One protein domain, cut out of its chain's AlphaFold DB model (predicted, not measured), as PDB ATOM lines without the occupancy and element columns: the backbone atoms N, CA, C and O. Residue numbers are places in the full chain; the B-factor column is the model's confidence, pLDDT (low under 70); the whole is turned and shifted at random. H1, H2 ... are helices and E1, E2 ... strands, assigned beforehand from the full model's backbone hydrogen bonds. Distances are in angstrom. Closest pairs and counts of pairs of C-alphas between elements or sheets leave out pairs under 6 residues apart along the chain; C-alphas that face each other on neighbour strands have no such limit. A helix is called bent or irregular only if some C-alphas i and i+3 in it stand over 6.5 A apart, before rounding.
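This is residues 370 to 488 of the 928 residues of an uncharacterized protein of Thalassobacter sp. 16PALIMAR09 (UniProt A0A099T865). Amid long loops, with little regular structure, a bent hairpin, E2 and E3, has short E1 beside E2 and helix H1 over it. The printed part has 119 residues with, in order, H1 E1 E2 E3 E4; E1 E2 E3 form a meander, antiparallel neighbours in turn. It is mixed, under half of its residues in named elements, and compact, radius of gyration of the C-alphas 14.7 A, spans 40 by 37 by 27 A.

Find C-alpha 399 at (-22.000, 45.699, -53.337); H1 runs from there to 406. E1 is residues 415 to 417, E2 426 to 437, 28.4 A long, E3 440 to 449, 24.8 A. E4, residues 485 to 487, ends at (-29.651, 51.268, -53.075).

In hairpin E2 and E3, N 429 and O 448 are within hydrogen-bond range, 2.9 A. H1, every O i to N i+4 pair within range, stands up from the sheet; its closest C-alphas with E3, 406 and 445, are 6.0 A apart. E4 pairs with no named strand.

The printed part has no cut; the link E3 to E4 is long; residue 412 has pLDDT under 70.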
ATOM      1  N   ILE A 370     -25.968  48.184 -49.555       94.12
ATOM      2  CA  ILE A 370     -27.065  47.361 -49.018       94.12
ATOM      3  C   ILE A 370     -27.848  48.067 -47.896       94.12
ATOM      4  O   ILE A 370     -27.276  48.644 -46.970       94.12
ATOM      5  N   VAL A 371     -29.177  47.954 -47.951       92.38
ATOM      6  CA  VAL A 371     -30.096  48.169 -46.825       92.38
ATOM      7  C   VAL A 371     -30.375  46.812 -46.178       92.38
ATOM      8  O   VAL A 371     -31.111  46.002 -46.737       92.38
ATOM      9  N   ASP A 372     -29.778  46.578 -45.007       92.00
ATOM     10  CA  ASP A 372     -29.884  45.325 -44.244       92.00
ATOM     11  C   ASP A 372     -30.160  45.602 -42.750       92.00
ATOM     12  O   ASP A 372     -29.278  45.978 -41.975       92.00
ATOM     13  N   TYR A 373     -31.424  45.516 -42.347       93.25
ATOM     14  CA  TYR A 373     -31.883  45.630 -40.965       93.25
ATOM     15  C   TYR A 373     -32.537  44.314 -40.532       93.25
ATOM     16  O   TYR A 373     -33.443  43.806 -41.195       93.25
ATOM     17  N   GLN A 374     -32.166  43.823 -39.350       92.12
ATOM     18  CA  GLN A 374     -32.669  42.573 -38.791       92.12
ATOM     19  C   GLN A 374     -34.198  42.550 -38.682       92.12
ATOM     20  O   GLN A 374     -34.814  43.378 -38.000       92.12
ATOM     21  N   ILE A 375     -34.799  41.528 -39.286       89.50
ATOM     22  CA  ILE A 375     -36.228  41.207 -39.219       89.50
ATOM     23  C   ILE A 375     -36.458  39.871 -38.502       89.50
ATOM     24  O   ILE A 375     -35.571  39.024 -38.408       89.50
ATOM     25  N   ASP A 376     -37.657  39.680 -37.953       86.62
ATOM     26  CA  ASP A 376     -38.102  38.383 -37.445       86.62
ATOM     27  C   ASP A 376     -38.776  37.537 -38.544       86.62
ATOM     28  O   ASP A 376     -39.049  38.008 -39.646       86.62
ATOM     29  N   ALA A 377     -39.100  36.280 -38.226       81.06
ATOM     30  CA  ALA A 377     -39.750  35.339 -39.148       81.06
ATOM     31  C   ALA A 377     -41.199  35.716 -39.559       81.06
ATOM     32  O   ALA A 377     -41.890  34.909 -40.172       81.06
ATOM     33  N   ASN A 378     -41.678  36.911 -39.200       73.81
ATOM     34  CA  ASN A 378     -42.941  37.510 -39.640       73.81
ATOM     35  C   ASN A 378     -42.695  38.809 -40.446       73.81
ATOM     36  O   ASN A 378     -43.615  39.614 -40.604       73.81
ATOM     37  N   PHE A 379     -41.456  39.041 -40.902       76.44
ATOM     38  CA  PHE A 379     -40.982  40.271 -41.551       76.44
ATOM     39  C   PHE A 379     -41.133  41.536 -40.680       76.44
ATOM     40  O   PHE A 379     -41.262  42.646 -41.197       76.44
ATOM     41  N   GLN A 380     -41.129  41.395 -39.346       82.19
ATOM     42  CA  GLN A 380     -41.230  42.528 -38.418       82.19
ATOM     43  C   GLN A 380     -39.843  42.995 -37.939       82.19
ATOM     44  O   GLN A 380     -39.011  42.153 -37.603       82.19
ATOM     45  N   PRO A 381     -39.583  44.313 -37.832       88.12
ATOM     46  CA  PRO A 381     -38.269  44.839 -37.456       88.12
ATOM     47  C   PRO A 381     -37.851  44.446 -36.034       88.12
ATOM     48  O   PRO A 381     -38.566  44.697 -35.056       88.12
ATOM     49  N   ILE A 382     -36.637  43.912 -35.906       91.00
ATOM     50  CA  ILE A 382     -35.962  43.701 -34.626       91.00
ATOM     51  C   ILE A 382     -35.375  45.037 -34.161       91.00
ATOM     52  O   ILE A 382     -34.739  45.769 -34.922       91.00
ATOM     53  N   LEU A 383     -35.619  45.372 -32.888       88.81
ATOM     54  CA  LEU A 383     -35.241  46.664 -32.321       88.81
ATOM     55  C   LEU A 383     -34.130  46.564 -31.271       88.81
ATOM     56  O   LEU A 383     -34.189  45.751 -30.344       88.81
ATOM     57  N   ASP A 384     -33.174  47.487 -31.366       86.38
ATOM     58  CA  ASP A 384     -32.068  47.654 -30.430       86.38
ATOM     59  C   ASP A 384     -32.554  48.039 -29.006       86.38
ATOM     60  O   ASP A 384     -33.695  48.473 -28.798       86.38
ATOM     61  N   PRO A 385     -31.685  47.970 -27.976       90.81
ATOM     62  CA  PRO A 385     -32.038  48.343 -26.602       90.81
ATOM     63  C   PRO A 385     -32.470  49.808 -26.380       90.81
ATOM     64  O   PRO A 385     -32.869  50.152 -25.261       90.81
ATOM     65  N   ASN A 386     -32.366  50.677 -27.390       85.44
ATOM     66  CA  ASN A 386     -32.832  52.061 -27.389       85.44
ATOM     67  C   ASN A 386     -34.145  52.260 -28.180       85.44
ATOM     68  O   ASN A 386     -34.720  53.344 -28.076       85.44
ATOM     69  N   GLY A 387     -34.627  51.246 -28.911       81.94
ATOM     70  CA  GLY A 387     -35.810  51.304 -29.777       81.94
ATOM     71  C   GLY A 387     -35.518  51.630 -31.247       81.94
ATOM     72  O   GLY A 387     -36.426  52.078 -31.942       81.94
ATOM     73  N   ARG A 388     -34.274  51.458 -31.707       83.81
ATOM     74  CA  ARG A 388     -33.880  51.635 -33.113       83.81
ATOM     75  C   ARG A 388     -34.019  50.364 -33.930       83.81
ATOM     76  O   ARG A 388     -33.938  49.299 -33.338       83.81
ATOM     77  N   LEU A 389     -34.133  50.476 -35.253       88.06
ATOM     78  CA  LEU A 389     -33.848  49.358 -36.155       88.06
ATOM     79  C   LEU A 389     -32.451  48.809 -35.833       88.06
ATOM     80  O   LEU A 389     -31.504  49.580 -35.648       88.06
ATOM     81  N   GLN A 390     -32.331  47.491 -35.706       92.44
ATOM     82  CA  GLN A 390     -31.037  46.841 -35.553       92.44
ATOM     83  C   GLN A 390     -30.482  46.536 -36.947       92.44
ATOM     84  O   GLN A 390     -31.028  45.692 -37.642       92.44
ATOM     85  N   GLN A 391     -29.425  47.238 -37.353       91.38
ATOM     86  CA  GLN A 391     -28.643  46.912 -38.554       91.38
ATOM     87  C   GLN A 391     -28.053  45.498 -38.416       91.38
ATOM     88  O   GLN A 391     -27.688  45.119 -37.295       91.38
ATOM     89  N   ASP A 392     -27.972  44.743 -39.514       91.00
ATOM     90  CA  ASP A 392     -27.187  43.500 -39.567       91.00
ATOM     91  C   ASP A 392     -25.826  43.714 -40.260       91.00
ATOM     92  O   ASP A 392     -25.410  44.856 -40.480       91.00
ATOM     93  N   VAL A 393     -25.075  42.633 -40.496       90.56
ATOM     94  CA  VAL A 393     -23.651  42.675 -40.880       90.56
ATOM     95  C   VAL A 393     -23.382  43.417 -42.193       90.56
ATOM     96  O   VAL A 393     -22.346  44.072 -42.289       90.56
ATOM     97  N   LEU A 394     -24.281  43.347 -43.182       93.69
ATOM     98  CA  LEU A 394     -24.048  43.918 -44.516       93.69
ATOM     99  C   LEU A 394     -24.557  45.361 -44.660       93.69
ATOM    100  O   LEU A 394     -24.472  45.949 -45.738       93.69
ATOM    101  N   HIS A 395     -25.100  45.956 -43.598       92.69
ATOM    102  CA  HIS A 395     -25.727  47.270 -43.675       92.69
ATOM    103  C   HIS A 395     -24.754  48.383 -44.095       92.69
ATOM    104  O   HIS A 395     -23.641  48.465 -43.585       92.69
ATOM    105  N   ASP A 396     -25.204  49.284 -44.976       91.50
ATOM    106  CA  ASP A 396     -24.411  50.368 -45.582       91.50
ATOM    107  C   ASP A 396     -23.231  49.896 -46.464       91.50
ATOM    108  O   ASP A 396     -22.594  50.732 -47.109       91.50
ATOM    109  N   PHE A 397     -22.952  48.589 -46.567       95.50
ATOM    110  CA  PHE A 397     -21.815  48.075 -47.334       95.50
ATOM    111  C   PHE A 397     -22.059  48.154 -48.842       95.50
ATOM    112  O   PHE A 397     -23.125  47.791 -49.344       95.50
ATOM    113  N   TYR A 398     -21.044  48.593 -49.585       97.25
ATOM    114  CA  TYR A 398     -21.089  48.676 -51.042       97.25
ATOM    115  C   TYR A 398     -21.000  47.284 -51.689       97.25
ATOM    116  O   TYR A 398     -20.087  46.508 -51.400       97.25
ATOM    117  N   ILE A 399     -21.914  46.991 -52.625       97.38
ATOM    118  CA  ILE A 399     -22.000  45.699 -53.337       97.38
ATOM    119  C   ILE A 399     -20.658  45.354 -53.991       97.38
ATOM    120  O   ILE A 399     -20.179  44.226 -53.920       97.38
ATOM    121  N   LYS A 400     -20.021  46.355 -54.597       96.69
ATOM    122  CA  LYS A 400     -18.744  46.238 -55.302       96.69
ATOM    123  C   LYS A 400     -17.598  45.763 -54.411       96.69
ATOM    124  O   LYS A 400     -16.773  44.959 -54.841       96.69
ATOM    125  N   GLU A 401     -17.546  46.238 -53.174       97.06
ATOM    126  CA  GLU A 401     -16.556  45.831 -52.183       97.06
ATOM    127  C   GLU A 401     -16.804  44.390 -51.693       97.06
ATOM    128  O   GLU A 401     -15.840  43.681 -51.400       97.06
ATOM    129  N   ILE A 402     -18.061  43.929 -51.677       96.25
ATOM    130  CA  ILE A 402     -18.445  42.545 -51.347       96.25
ATOM    131  C   ILE A 402     -18.129  41.581 -52.501       96.25
ATOM    132  O   ILE A 402     -17.482  40.559 -52.275       96.25
ATOM    133  N   VAL A 403     -18.472  41.930 -53.745       96.06
ATOM    134  CA  VAL A 403     -18.076  41.163 -54.944       96.06
ATOM    135  C   VAL A 403     -16.548  41.040 -55.017       96.06
ATOM    136  O   VAL A 403     -16.014  39.942 -55.169       96.06
ATOM    137  N   ALA A 404     -15.817  42.134 -54.770       95.75
ATOM    138  CA  ALA A 404     -14.356  42.116 -54.688       95.75
ATOM    139  C   ALA A 404     -13.800  41.299 -53.498       95.75
ATOM    140  O   ALA A 404     -12.614  40.961 -53.498       95.75
ATOM    141  N   ALA A 405     -14.605  40.982 -52.477       95.19
ATOM    142  CA  ALA A 405     -14.235  40.058 -51.406       95.19
ATOM    143  C   ALA A 405     -14.447  38.590 -51.824       95.19
ATOM    144  O   ALA A 405     -13.550  37.777 -51.588       95.19
ATOM    145  N   LEU A 406     -15.552  38.268 -52.511       94.25
ATOM    146  CA  LEU A 406     -15.802  36.948 -53.117       94.25
ATOM    147  C   LEU A 406     -14.709  36.577 -54.139       94.25
ATOM    148  O   LEU A 406     -14.115  35.502 -54.039       94.25
ATOM    149  N   GLU A 407     -14.314  37.515 -55.013       93.81
ATOM    150  CA  GLU A 407     -13.163  37.369 -55.931       93.81
ATOM    151  C   GLU A 407     -11.862  36.926 -55.226       93.81
ATOM    152  O   GLU A 407     -10.975  36.316 -55.834       93.81
ATOM    153  N   GLN A 408     -11.714  37.243 -53.936       93.69
ATOM    154  CA  GLN A 408     -10.519  36.960 -53.146       93.69
ATOM    155  C   GLN A 408     -10.588  35.639 -52.359       93.69
ATOM    156  O   GLN A 408      -9.649  35.337 -51.623       93.69
ATOM    157  N   ALA A 409     -11.594  34.783 -52.581       88.94
ATOM    158  CA  ALA A 409     -11.764  33.482 -51.913       88.94
ATOM    159  C   ALA A 409     -10.633  32.445 -52.122       88.94
ATOM    160  O   ALA A 409     -10.644  31.356 -51.553       88.94
ATOM    161  N   ASN A 410      -9.599  32.782 -52.895       83.75
ATOM    162  CA  ASN A 410      -8.371  31.994 -53.028       83.75
ATOM    163  C   ASN A 410      -7.188  32.556 -52.193       83.75
ATOM    164  O   ASN A 410      -6.025  32.241 -52.471       83.75
ATOM    165  N   ALA A 411      -7.447  33.402 -51.187       78.00
ATOM    166  CA  ALA A 411      -6.422  34.091 -50.395       78.00
ATOM    167  C   ALA A 411      -6.200  33.495 -48.984       78.00
ATOM    168  O   ALA A 411      -6.895  33.822 -48.030       78.00
ATOM    169  N   ASP A 412      -5.113  32.731 -48.810       66.31
ATOM    170  CA  ASP A 412      -4.644  32.117 -47.540       66.31
ATOM    171  C   ASP A 412      -4.305  33.103 -46.372       66.31
ATOM    172  O   ASP A 412      -3.581  32.745 -45.432       66.31
ATOM    173  N   THR A 413      -4.719  34.376 -46.410       74.88
ATOM    174  CA  THR A 413      -4.326  35.402 -45.424       74.88
ATOM    175  C   THR A 413      -5.441  36.405 -45.133       74.88
ATOM    176  O   THR A 413      -6.032  36.873 -46.099       74.88
ATOM    177  N   PRO A 414      -5.628  36.849 -43.868       76.50
ATOM    178  CA  PRO A 414      -6.604  37.884 -43.523       76.50
ATOM    179  C   PRO A 414      -6.464  39.135 -44.392       76.50
ATOM    180  O   PRO A 414      -5.364  39.686 -44.532       76.50
ATOM    181  N   LEU A 415      -7.592  39.551 -44.952       91.19
ATOM    182  CA  LEU A 415      -7.741  40.650 -45.895       91.19
ATOM    183  C   LEU A 415      -8.295  41.888 -45.180       91.19
ATOM    184  O   LEU A 415      -8.671  41.836 -44.006       91.19
ATOM    185  N   SER A 416      -8.315  43.019 -45.883       93.81
ATOM    186  CA  SER A 416      -8.963  44.233 -45.386       93.81
ATOM    187  C   SER A 416      -9.440  45.135 -46.516       93.81
ATOM    188  O   SER A 416      -8.640  45.465 -47.398       93.81
ATOM    189  N   ILE A 417     -10.696  45.565 -46.450       95.19
ATOM    190  CA  ILE A 417     -11.359  46.489 -47.380       95.19
ATOM    191  C   ILE A 417     -12.254  47.434 -46.565       95.19
ATOM    192  O   ILE A 417     -12.520  47.162 -45.403       95.19
ATOM    193  N   ASP A 418     -12.621  48.574 -47.132       95.94
ATOM    194  CA  ASP A 418     -13.351  49.676 -46.485       95.94
ATOM    195  C   ASP A 418     -14.815  49.550 -46.955       95.94
ATOM    196  O   ASP A 418     -15.184  50.193 -47.936       95.94
ATOM    197  N   PHE A 419     -15.585  48.599 -46.396       95.88
ATOM    198  CA  PHE A 419     -16.835  48.118 -47.021       95.88
ATOM    199  C   PHE A 419     -17.940  49.187 -47.061       95.88
ATOM    200  O   PHE A 419     -18.629  49.308 -48.074       95.88
ATOM    201  N   ASP A 420     -18.093  49.968 -45.989       93.00
ATOM    202  CA  ASP A 420     -19.012  51.117 -45.884       93.00
ATOM    203  C   ASP A 420     -18.381  52.440 -46.382       93.00
ATOM    204  O   ASP A 420     -19.055  53.463 -46.534       93.00
ATOM    205  N   ARG A 421     -17.071  52.412 -46.657       94.69
ATOM    206  CA  ARG A 421     -16.219  53.543 -47.046       94.69
ATOM    207  C   ARG A 421     -16.160  54.684 -46.005       94.69
ATOM    208  O   ARG A 421     -15.904  55.838 -46.374       94.69
ATOM    209  N   ASP A 422     -16.308  54.383 -44.705       92.44
ATOM    210  CA  ASP A 422     -16.045  55.289 -43.557       92.44
ATOM    211  C   ASP A 422     -14.618  55.882 -43.587       92.44
ATOM    212  O   ASP A 422     -14.379  57.011 -43.129       92.44
ATOM    213  N   GLY A 423     -13.667  55.146 -44.174       94.25
ATOM    214  CA  GLY A 423     -12.233  55.423 -44.124       94.25
ATOM    215  C   GLY A 423     -11.475  54.499 -43.164       94.25
ATOM    216  O   GLY A 423     -10.305  54.775 -42.845       94.25
ATOM    217  N   THR A 424     -12.120  53.430 -42.693       94.94
ATOM    218  CA  THR A 424     -11.594  52.445 -41.746       94.94
ATOM    219  C   THR A 424     -11.766  51.047 -42.322       94.94
ATOM    220  O   THR A 424     -12.768  50.396 -42.085       94.94
ATOM    221  N   ALA A 425     -10.735  50.546 -43.007       94.56
ATOM    222  CA  ALA A 425     -10.773  49.191 -43.550       94.56
ATOM    223  C   ALA A 425     -11.046  48.121 -42.471       94.56
ATOM    224  O   ALA A 425     -10.230  47.916 -41.558       94.56
ATOM    225  N   ASP A 426     -12.164  47.424 -42.641       94.44
ATOM    226  CA  ASP A 426     -12.562  46.214 -41.940       94.44
ATOM    227  C   ASP A 426     -11.575  45.081 -42.192       94.44
ATOM    228  O   ASP A 426     -10.779  45.105 -43.132       94.44
ATOM    229  N   ALA A 427     -11.623  44.052 -41.351       94.50
ATOM    230  CA  ALA A 427     -10.850  42.835 -41.548       94.50
ATOM    231  C   ALA A 427     -11.797  41.691 -41.902       94.50
ATOM    232  O   ALA A 427     -12.676  41.379 -41.106       94.50
ATOM    233  N   TYR A 428     -11.558  41.000 -43.014       95.00
ATOM    234  CA  TYR A 428     -12.312  39.803 -43.406       95.00
ATOM    235  C   TYR A 428     -11.371  38.645 -43.762       95.00
ATOM    236  O   TYR A 428     -10.152  38.829 -43.863       95.00
ATOM    237  N   SER A 429     -11.919  37.445 -43.912       93.31
ATOM    238  CA  SER A 429     -11.271  36.333 -44.608       93.31
ATOM    239  C   SER A 429     -12.182  35.884 -45.740       93.31
ATOM    240  O   SER A 429     -13.368  35.682 -45.518       93.31
ATOM    241  N   ALA A 430     -11.624  35.711 -46.935       93.81
ATOM    242  CA  ALA A 430     -12.312  35.071 -48.046       93.81
ATOM    243  C   ALA A 430     -11.609  33.742 -48.339       93.81
ATOM    244  O   ALA A 430     -10.381  33.698 -48.449       93.81
ATOM    245  N   TYR A 431     -12.373  32.658 -48.420       92.81
ATOM    246  CA  TYR A 431     -11.860  31.304 -48.627       92.81
ATOM    247  C   TYR A 431     -12.870  30.457 -49.406       92.81
ATOM    248  O   TYR A 431     -14.029  30.831 -49.526       92.81
ATOM    249  N   MET A 432     -12.434  29.319 -49.942       92.50
ATOM    250  CA  MET A 432     -13.345  28.306 -50.479       92.50
ATOM    251  C   MET A 432     -13.763  27.356 -49.348       92.50
ATOM    252  O   MET A 432     -12.886  26.868 -48.623       92.50
ATOM    253  N   ASP A 433     -15.053  27.051 -49.212       92.12
ATOM    254  CA  ASP A 433     -15.560  26.075 -48.236       92.12
ATOM    255  C   ASP A 433     -16.714  25.232 -48.798       92.12
ATOM    256  O   ASP A 433     -17.301  25.552 -49.830       92.12
ATOM    257  N   TYR A 434     -17.024  24.125 -48.125       91.38
ATOM    258  CA  TYR A 434     -18.156  23.265 -48.460       91.38
ATOM    259  C   TYR A 434     -19.447  23.791 -47.830       91.38
ATOM    260  O   TYR A 434     -19.707  23.540 -46.651       91.38
ATOM    261  N   GLN A 435     -20.263  24.475 -48.630       91.75
ATOM    262  CA  GLN A 435     -21.639  24.821 -48.270       91.75
ATOM    263  C   GLN A 435     -22.611  23.709 -48.692       91.75
ATOM    264  O   GLN A 435     -22.221  22.744 -49.361       91.75
ATOM    265  N   ASP A 436     -23.855  23.810 -48.229       89.06
ATOM    266  CA  ASP A 436     -24.949  22.865 -48.466       89.06
ATOM    267  C   ASP A 436     -26.087  23.630 -49.154       89.06
ATOM    268  O   ASP A 436     -26.630  24.577 -48.582       89.06
ATOM    269  N   PHE A 437     -26.386  23.252 -50.395       84.06
ATOM    270  CA  PHE A 437     -27.450  23.820 -51.215       84.06
ATOM    271  C   PHE A 437     -28.393  22.672 -51.584       84.06
ATOM    272  O   PHE A 437     -27.955  21.705 -52.200       84.06
ATOM    273  N   GLU A 438     -29.656  22.730 -51.156       82.00
ATOM    274  CA  GLU A 438     -30.667  21.680 -51.406       82.00
ATOM    275  C   GLU A 438     -30.247  20.252 -50.953       82.00
ATOM    276  O   GLU A 438     -30.770  19.243 -51.418       82.00
ATOM    277  N   GLY A 439     -29.325  20.135 -49.985       83.31
ATOM    278  CA  GLY A 439     -28.755  18.856 -49.529       83.31
ATOM    279  C   GLY A 439     -27.516  18.402 -50.315       83.31
ATOM    280  O   GLY A 439     -26.864  17.422 -49.935       83.31
ATOM    281  N   THR A 440     -27.167  19.123 -51.379       82.00
ATOM    282  CA  THR A 440     -25.989  18.922 -52.220       82.00
ATOM    283  C   THR A 440     -24.846  19.809 -51.739       82.00
ATOM    284  O   THR A 440     -24.951  21.032 -51.659       82.00
ATOM    285  N   SER A 441     -23.705  19.196 -51.412       87.94
ATOM    286  CA  SER A 441     -22.557  19.953 -50.906       87.94
ATOM    287  C   SER A 441     -21.655  20.442 -52.039       87.94
ATOM    288  O   SER A 441     -21.131  19.639 -52.816       87.94
ATOM    289  N   ARG A 442     -21.440  21.761 -52.112       85.12
ATOM    290  CA  ARG A 442     -20.611  22.418 -53.136       85.12
ATOM    291  C   ARG A 442     -19.485  23.230 -52.516       85.12
ATOM    292  O   ARG A 442     -19.622  23.791 -51.434       85.12
ATOM    293  N   TYR A 443     -18.345  23.236 -53.206       87.88
ATOM    294  CA  TYR A 443     -17.113  23.886 -52.768       87.88
ATOM    295  C   TYR A 443     -17.013  25.276 -53.403       87.88
ATOM    296  O   TYR A 443     -16.434  25.431 -54.479       87.88
ATOM    297  N   VAL A 444     -17.629  26.247 -52.736       91.00
ATOM    298  CA  VAL A 444     -17.923  27.600 -53.234       91.00
ATOM    299  C   VAL A 444     -17.086  28.652 -52.511       91.00
ATOM    300  O   VAL A 444     -16.478  28.366 -51.473       91.00
ATOM    301  N   ALA A 445     -17.020  29.863 -53.058       93.06
ATOM    302  CA  ALA A 445     -16.391  30.990 -52.374       93.06
ATOM    303  C   ALA A 445     -17.249  31.492 -51.192       93.06
ATOM    304  O   ALA A 445     -18.471  31.553 -51.263       93.06
ATOM    305  N   VAL A 446     -16.611  31.858 -50.078       94.38
ATOM    306  CA  VAL A 446     -17.285  32.401 -48.887       94.38
ATOM    307  C   VAL A 446     -16.493  33.540 -48.251       94.38
ATOM    308  O   VAL A 446     -15.259  33.580 -48.338       94.38
ATOM    309  N   VAL A 447     -17.201  34.449 -47.574       94.69
ATOM    310  CA  VAL A 447     -16.629  35.598 -46.854       94.69
ATOM    311  C   VAL A 447     -17.036  35.567 -45.372       94.69
ATOM    312  O   VAL A 447     -18.217  35.519 -45.045       94.69
ATOM    313  N   ASP A 448     -16.035  35.618 -44.487       93.81
ATOM    314  CA  ASP A 448     -16.132  35.834 -43.031       93.81
ATOM    315  C   ASP A 448     -15.763  37.298 -42.743       93.81
ATOM    316  O   ASP A 448     -14.583  37.681 -42.797       93.81
ATOM    317  N   ILE A 449     -16.772  38.130 -42.496       92.56
ATOM    318  CA  ILE A 449     -16.650  39.560 -42.218       92.56
ATOM    319  C   ILE A 449     -16.359  39.746 -40.722       92.56
ATOM    320  O   ILE A 449     -17.025  39.230 -39.832       92.56
ATOM    321  N   GLY A 450     -15.302  40.495 -40.413       90.06
ATOM    322  CA  GLY A 450     -14.799  40.664 -39.047       90.06
ATOM    323  C   GLY A 450     -13.775  39.609 -38.603       90.06
ATOM    324  O   GLY A 450     -13.067  39.860 -37.621       90.06
ATOM    325  N   ASN A 451     -13.603  38.492 -39.331       88.81
ATOM    326  CA  ASN A 451     -12.826  37.312 -38.897       88.81
ATOM    327  C   ASN A 451     -13.356  36.732 -37.567       88.81
ATOM    328  O   ASN A 451     -12.596  36.472 -36.622       88.81
ATOM    329  N   ASP A 452     -14.675  36.607 -37.483       90.06
ATOM    330  CA  ASP A 452     -15.443  36.138 -36.329       90.06
ATOM    331  C   ASP A 452     -15.541  34.595 -36.301       90.06
ATOM    332  O   ASP A 452     -15.515  33.985 -35.221       90.06
ATOM    333  N   GLY A 453     -15.509  33.961 -37.480       88.69
ATOM    334  CA  GLY A 453     -15.717  32.526 -37.684       88.69
ATOM    335  C   GLY A 453     -17.139  32.152 -38.116       88.69
ATOM    336  O   GLY A 453     -17.456  30.960 -38.160       88.69
ATOM    337  N   THR A 454     -17.971  33.152 -38.408       92.25
ATOM    338  CA  THR A 454     -19.234  33.039 -39.150       92.25
ATOM    339  C   THR A 454     -18.953  33.257 -40.648       92.25
ATOM    340  O   THR A 454     -17.880  33.732 -41.015       92.25
ATOM    341  N   VAL A 455     -19.871  32.838 -41.519       92.88
ATOM    342  CA  VAL A 455     -19.870  33.190 -42.948       92.88
ATOM    343  C   VAL A 455     -21.069  34.096 -43.178       92.88
ATOM    344  O   VAL A 455     -22.180  33.725 -42.800       92.88
ATOM    345  N   ASP A 456     -20.825  35.258 -43.773       92.81
ATOM    346  CA  ASP A 456     -21.816  36.326 -43.943       92.81
ATOM    347  C   ASP A 456     -22.247  36.481 -45.410       92.81
ATOM    348  O   ASP A 456     -23.352  36.938 -45.680       92.81
ATOM    349  N   VAL A 457     -21.392  36.072 -46.360       94.25
ATOM    350  CA  VAL A 457     -21.687  36.053 -47.804       94.25
ATOM    351  C   VAL A 457     -21.163  34.757 -48.422       94.25
ATOM    352  O   VAL A 457     -20.066  34.296 -48.082       94.25
ATOM    353  N   VAL A 458     -21.942  34.183 -49.337       93.19
ATOM    354  CA  VAL A 458     -21.672  32.923 -50.039       93.19
ATOM    355  C   VAL A 458     -21.826  33.159 -51.542       93.19
ATOM    356  O   VAL A 458     -22.800  33.763 -51.961       93.19
ATOM    357  N   ASP A 459     -20.882  32.662 -52.334       90.62
ATOM    358  CA  ASP A 459     -20.987  32.475 -53.790       90.62
ATOM    359  C   ASP A 459     -22.163  31.540 -54.082       90.62
ATOM    360  O   ASP A 459     -22.122  30.345 -53.767       90.62
ATOM    361  N   GLY A 460     -23.252  32.137 -54.560       79.06
ATOM    362  CA  GLY A 460     -24.512  31.474 -54.814       79.06
ATOM    363  C   GLY A 460     -24.495  30.736 -56.146       79.06
ATOM    364  O   GLY A 460     -23.455  30.485 -56.749       79.06
ATOM    365  N   ASN A 461     -25.684  30.351 -56.597       76.00
ATOM    366  CA  ASN A 461     -25.853  29.630 -57.858       76.00
ATOM    367  C   ASN A 461     -26.662  30.407 -58.910       76.00
ATOM    368  O   ASN A 461     -26.696  30.013 -60.074       76.00
ATOM    369  N   LEU A 462     -27.300  31.520 -58.534       76.31
ATOM    370  CA  LEU A 462     -28.285  32.229 -59.368       76.31
ATOM    371  C   LEU A 462     -27.687  32.864 -60.638       76.31
ATOM    372  O   LEU A 462     -28.394  33.129 -61.605       76.31
ATOM    373  N   ASN A 463     -26.375  33.086 -60.646       73.31
ATOM    374  CA  ASN A 463     -25.546  33.515 -61.777       73.31
ATOM    375  C   ASN A 463     -24.518  32.436 -62.209       73.31
ATOM    376  O   ASN A 463     -23.774  32.653 -63.167       73.31
ATOM    377  N   GLY A 464     -24.513  31.275 -61.539       74.00
ATOM    378  CA  GLY A 464     -23.580  30.158 -61.705       74.00
ATOM    379  C   GLY A 464     -22.293  30.287 -60.875       74.00
ATOM    380  O   GLY A 464     -21.555  31.258 -61.019       74.00
ATOM    381  N   PHE A 465     -21.980  29.262 -60.067       78.19
ATOM    382  CA  PHE A 465     -20.835  29.251 -59.136       78.19
ATOM    383  C   PHE A 465     -19.523  29.794 -59.730       78.19
ATOM    384  O   PHE A 465     -19.027  29.311 -60.757       78.19
ATOM    385  N   GLY A 466     -18.893  30.738 -59.029       81.12
ATOM    386  CA  GLY A 466     -17.649  31.380 -59.452       81.12
ATOM    387  C   GLY A 466     -17.833  32.554 -60.421       81.12
ATOM    388  O   GLY A 466     -16.832  33.148 -60.842       81.12
ATOM    389  N   VAL A 467     -19.075  32.904 -60.766       86.19
ATOM    390  CA  VAL A 467     -19.461  34.216 -61.294       86.19
ATOM    391  C   VAL A 467     -19.975  35.024 -60.107       86.19
ATOM    392  O   VAL A 467     -20.991  34.675 -59.537       86.19
ATOM    393  N   PHE A 468     -19.285  36.096 -59.714       91.75
ATOM    394  CA  PHE A 468     -19.653  36.851 -58.507       91.75
ATOM    395  C   PHE A 468     -20.461  38.108 -58.850       91.75
ATOM    396  O   PHE A 468     -20.067  38.886 -59.723       91.75
ATOM    397  N   GLY A 469     -21.558  38.354 -58.135       92.62
ATOM    398  CA  GLY A 469     -22.424  39.506 -58.358       92.62
ATOM    399  C   GLY A 469     -23.455  39.761 -57.259       92.62
ATOM    400  O   GLY A 469     -23.475  39.133 -56.207       92.62
ATOM    401  N   ILE A 470     -24.341  40.722 -57.517       93.88
ATOM    402  CA  ILE A 470     -25.419  41.144 -56.611       93.88
ATOM    403  C   ILE A 470     -26.394  40.010 -56.239       93.88
ATOM    404  O   ILE A 470     -26.921  40.011 -55.127       93.88
ATOM    405  N   SER A 471     -26.599  39.027 -57.122       90.81
ATOM    406  CA  SER A 471     -27.470  37.867 -56.874       90.81
ATOM    407  C   SER A 471     -26.910  36.873 -55.845       90.81
ATOM    408  O   SER A 471     -27.668  36.060 -55.334       90.81
ATOM    409  N   ASP A 472     -25.622  36.962 -55.497       90.12
ATOM    410  CA  ASP A 472     -24.997  36.173 -54.418       90.12
ATOM    411  C   ASP A 472     -25.156  36.830 -53.037       90.12
ATOM    412  O   ASP A 472     -24.750  36.285 -52.012       90.12
ATOM    413  N   ILE A 473     -25.681  38.059 -53.015       93.12
ATOM    414  CA  ILE A 473     -25.594  38.977 -51.873       93.12
ATOM    415  C   ILE A 473     -26.987  39.372 -51.357       93.12
ATOM    416  O   ILE A 473     -27.131  39.670 -50.174       93.12
ATOM    417  N   LEU A 474     -28.012  39.378 -52.216       92.75
ATOM    418  CA  LEU A 474     -29.403  39.662 -51.841       92.75
ATOM    419  C   LEU A 474     -30.233  38.375 -51.844       92.75
ATOM    420  O   LEU A 474     -30.191  37.635 -52.825       92.75
ATOM    421  N   ALA A 475     -31.059  38.148 -50.821       90.38
ATOM    422  CA  ALA A 475     -32.128  37.155 -50.913       90.38
ATOM    423  C   ALA A 475     -33.336  37.702 -51.716       90.38
ATOM    424  O   ALA A 475     -33.492  38.919 -51.865       90.38
ATOM    425  N   PRO A 476     -34.234  36.837 -52.228       89.19
ATOM    426  CA  PRO A 476     -35.482  37.267 -52.862       89.19
ATOM    427  C   PRO A 476     -36.360  38.134 -51.939       89.19
ATOM    428  O   PRO A 476     -36.820  37.669 -50.893       89.19
ATOM    429  N   ASN A 477     -36.651  39.386 -52.323       89.44
ATOM    430  CA  ASN A 477     -37.459  40.293 -51.494       89.44
ATOM    431  C   ASN A 477     -38.394  41.241 -52.273       89.44
ATOM    432  O   ASN A 477     -38.024  42.333 -52.717       89.44
ATOM    433  N   GLU A 478     -39.689  40.913 -52.268       82.31
ATOM    434  CA  GLU A 478     -40.777  41.843 -52.613       82.31
ATOM    435  C   GLU A 478     -41.539  42.415 -51.397       82.31
ATOM    436  O   GLU A 478     -42.415  43.275 -51.554       82.31
ATOM    437  N   SER A 479     -41.289  41.899 -50.190       85.50
ATOM    438  CA  SER A 479     -42.211  41.975 -49.041       85.50
ATOM    439  C   SER A 479     -41.808  42.971 -47.952       85.50
ATOM    440  O   SER A 479     -42.671  43.401 -47.186       85.50
ATOM    441  N   THR A 480     -40.550  43.407 -47.888       89.50
ATOM    442  CA  THR A 480     -40.088  44.445 -46.949       89.50
ATOM    443  C   THR A 480     -39.215  45.494 -47.637       89.50
ATOM    444  O   THR A 480     -38.702  45.277 -48.731       89.50
ATOM    445  N   ILE A 481     -39.052  46.652 -46.989       91.19
ATOM    446  CA  ILE A 481     -38.056  47.672 -47.356       91.19
ATOM    447  C   ILE A 481     -36.875  47.740 -46.374       91.19
ATOM    448  O   ILE A 481     -36.159  48.739 -46.345       91.19
ATOM    449  N   LEU A 482     -36.733  46.729 -45.513       91.31
ATOM    450  CA  LEU A 482     -35.785  46.728 -44.399       91.31
ATOM    451  C   LEU A 482     -34.537  45.872 -44.648       91.31
ATOM    452  O   LEU A 482     -33.524  46.140 -44.019       91.31
ATOM    453  N   ALA A 483     -34.596  44.886 -45.538       91.88
ATOM    454  CA  ALA A 483     -33.494  43.980 -45.862       91.88
ATOM    455  C   ALA A 483     -33.425  43.734 -47.381       91.88
ATOM    456  O   ALA A 483     -34.344  44.130 -48.107       91.88
ATOM    457  N   ASP A 484     -32.366  43.068 -47.849       93.44
ATOM    458  CA  ASP A 484     -32.257  42.500 -49.204       93.44
ATOM    459  C   ASP A 484     -32.477  43.499 -50.358       93.44
ATOM    460  O   ASP A 484     -33.038  43.177 -51.408       93.44
ATOM    461  N   ILE A 485     -32.046  44.749 -50.163       94.88
ATOM    462  CA  ILE A 485     -32.138  45.818 -51.163       94.88
ATOM    463  C   ILE A 485     -30.774  46.477 -51.341       94.88
ATOM    464  O   ILE A 485     -30.216  47.016 -50.388       94.88
ATOM    465  N   ALA A 486     -30.285  46.541 -52.577       95.69
ATOM    466  CA  ALA A 486     -29.173  47.414 -52.939       95.69
ATOM    467  C   ALA A 486     -29.714  48.794 -53.359       95.69
ATOM    468  O   ALA A 486     -30.626  48.875 -54.174       95.69
ATOM    469  N   VAL A 487     -29.183  49.894 -52.828       94.31
ATOM    470  CA  VAL A 487     -29.651  51.268 -53.075       94.31
ATOM    471  C   VAL A 487     -28.515  52.177 -53.543       94.31
ATOM    472  O   VAL A 487     -27.406  52.137 -53.009       94.31
ATOM    473  N   GLY A 488     -28.818  53.020 -54.528       92.12
ATOM    474  CA  GLY A 488     -27.988  54.132 -54.986       92.12
ATOM    475  C   GLY A 488     -28.720  55.471 -54.844       92.12
ATOM    476  O   GLY A 488     -29.838  55.562 -54.327       92.12
TER     477      GLY A 488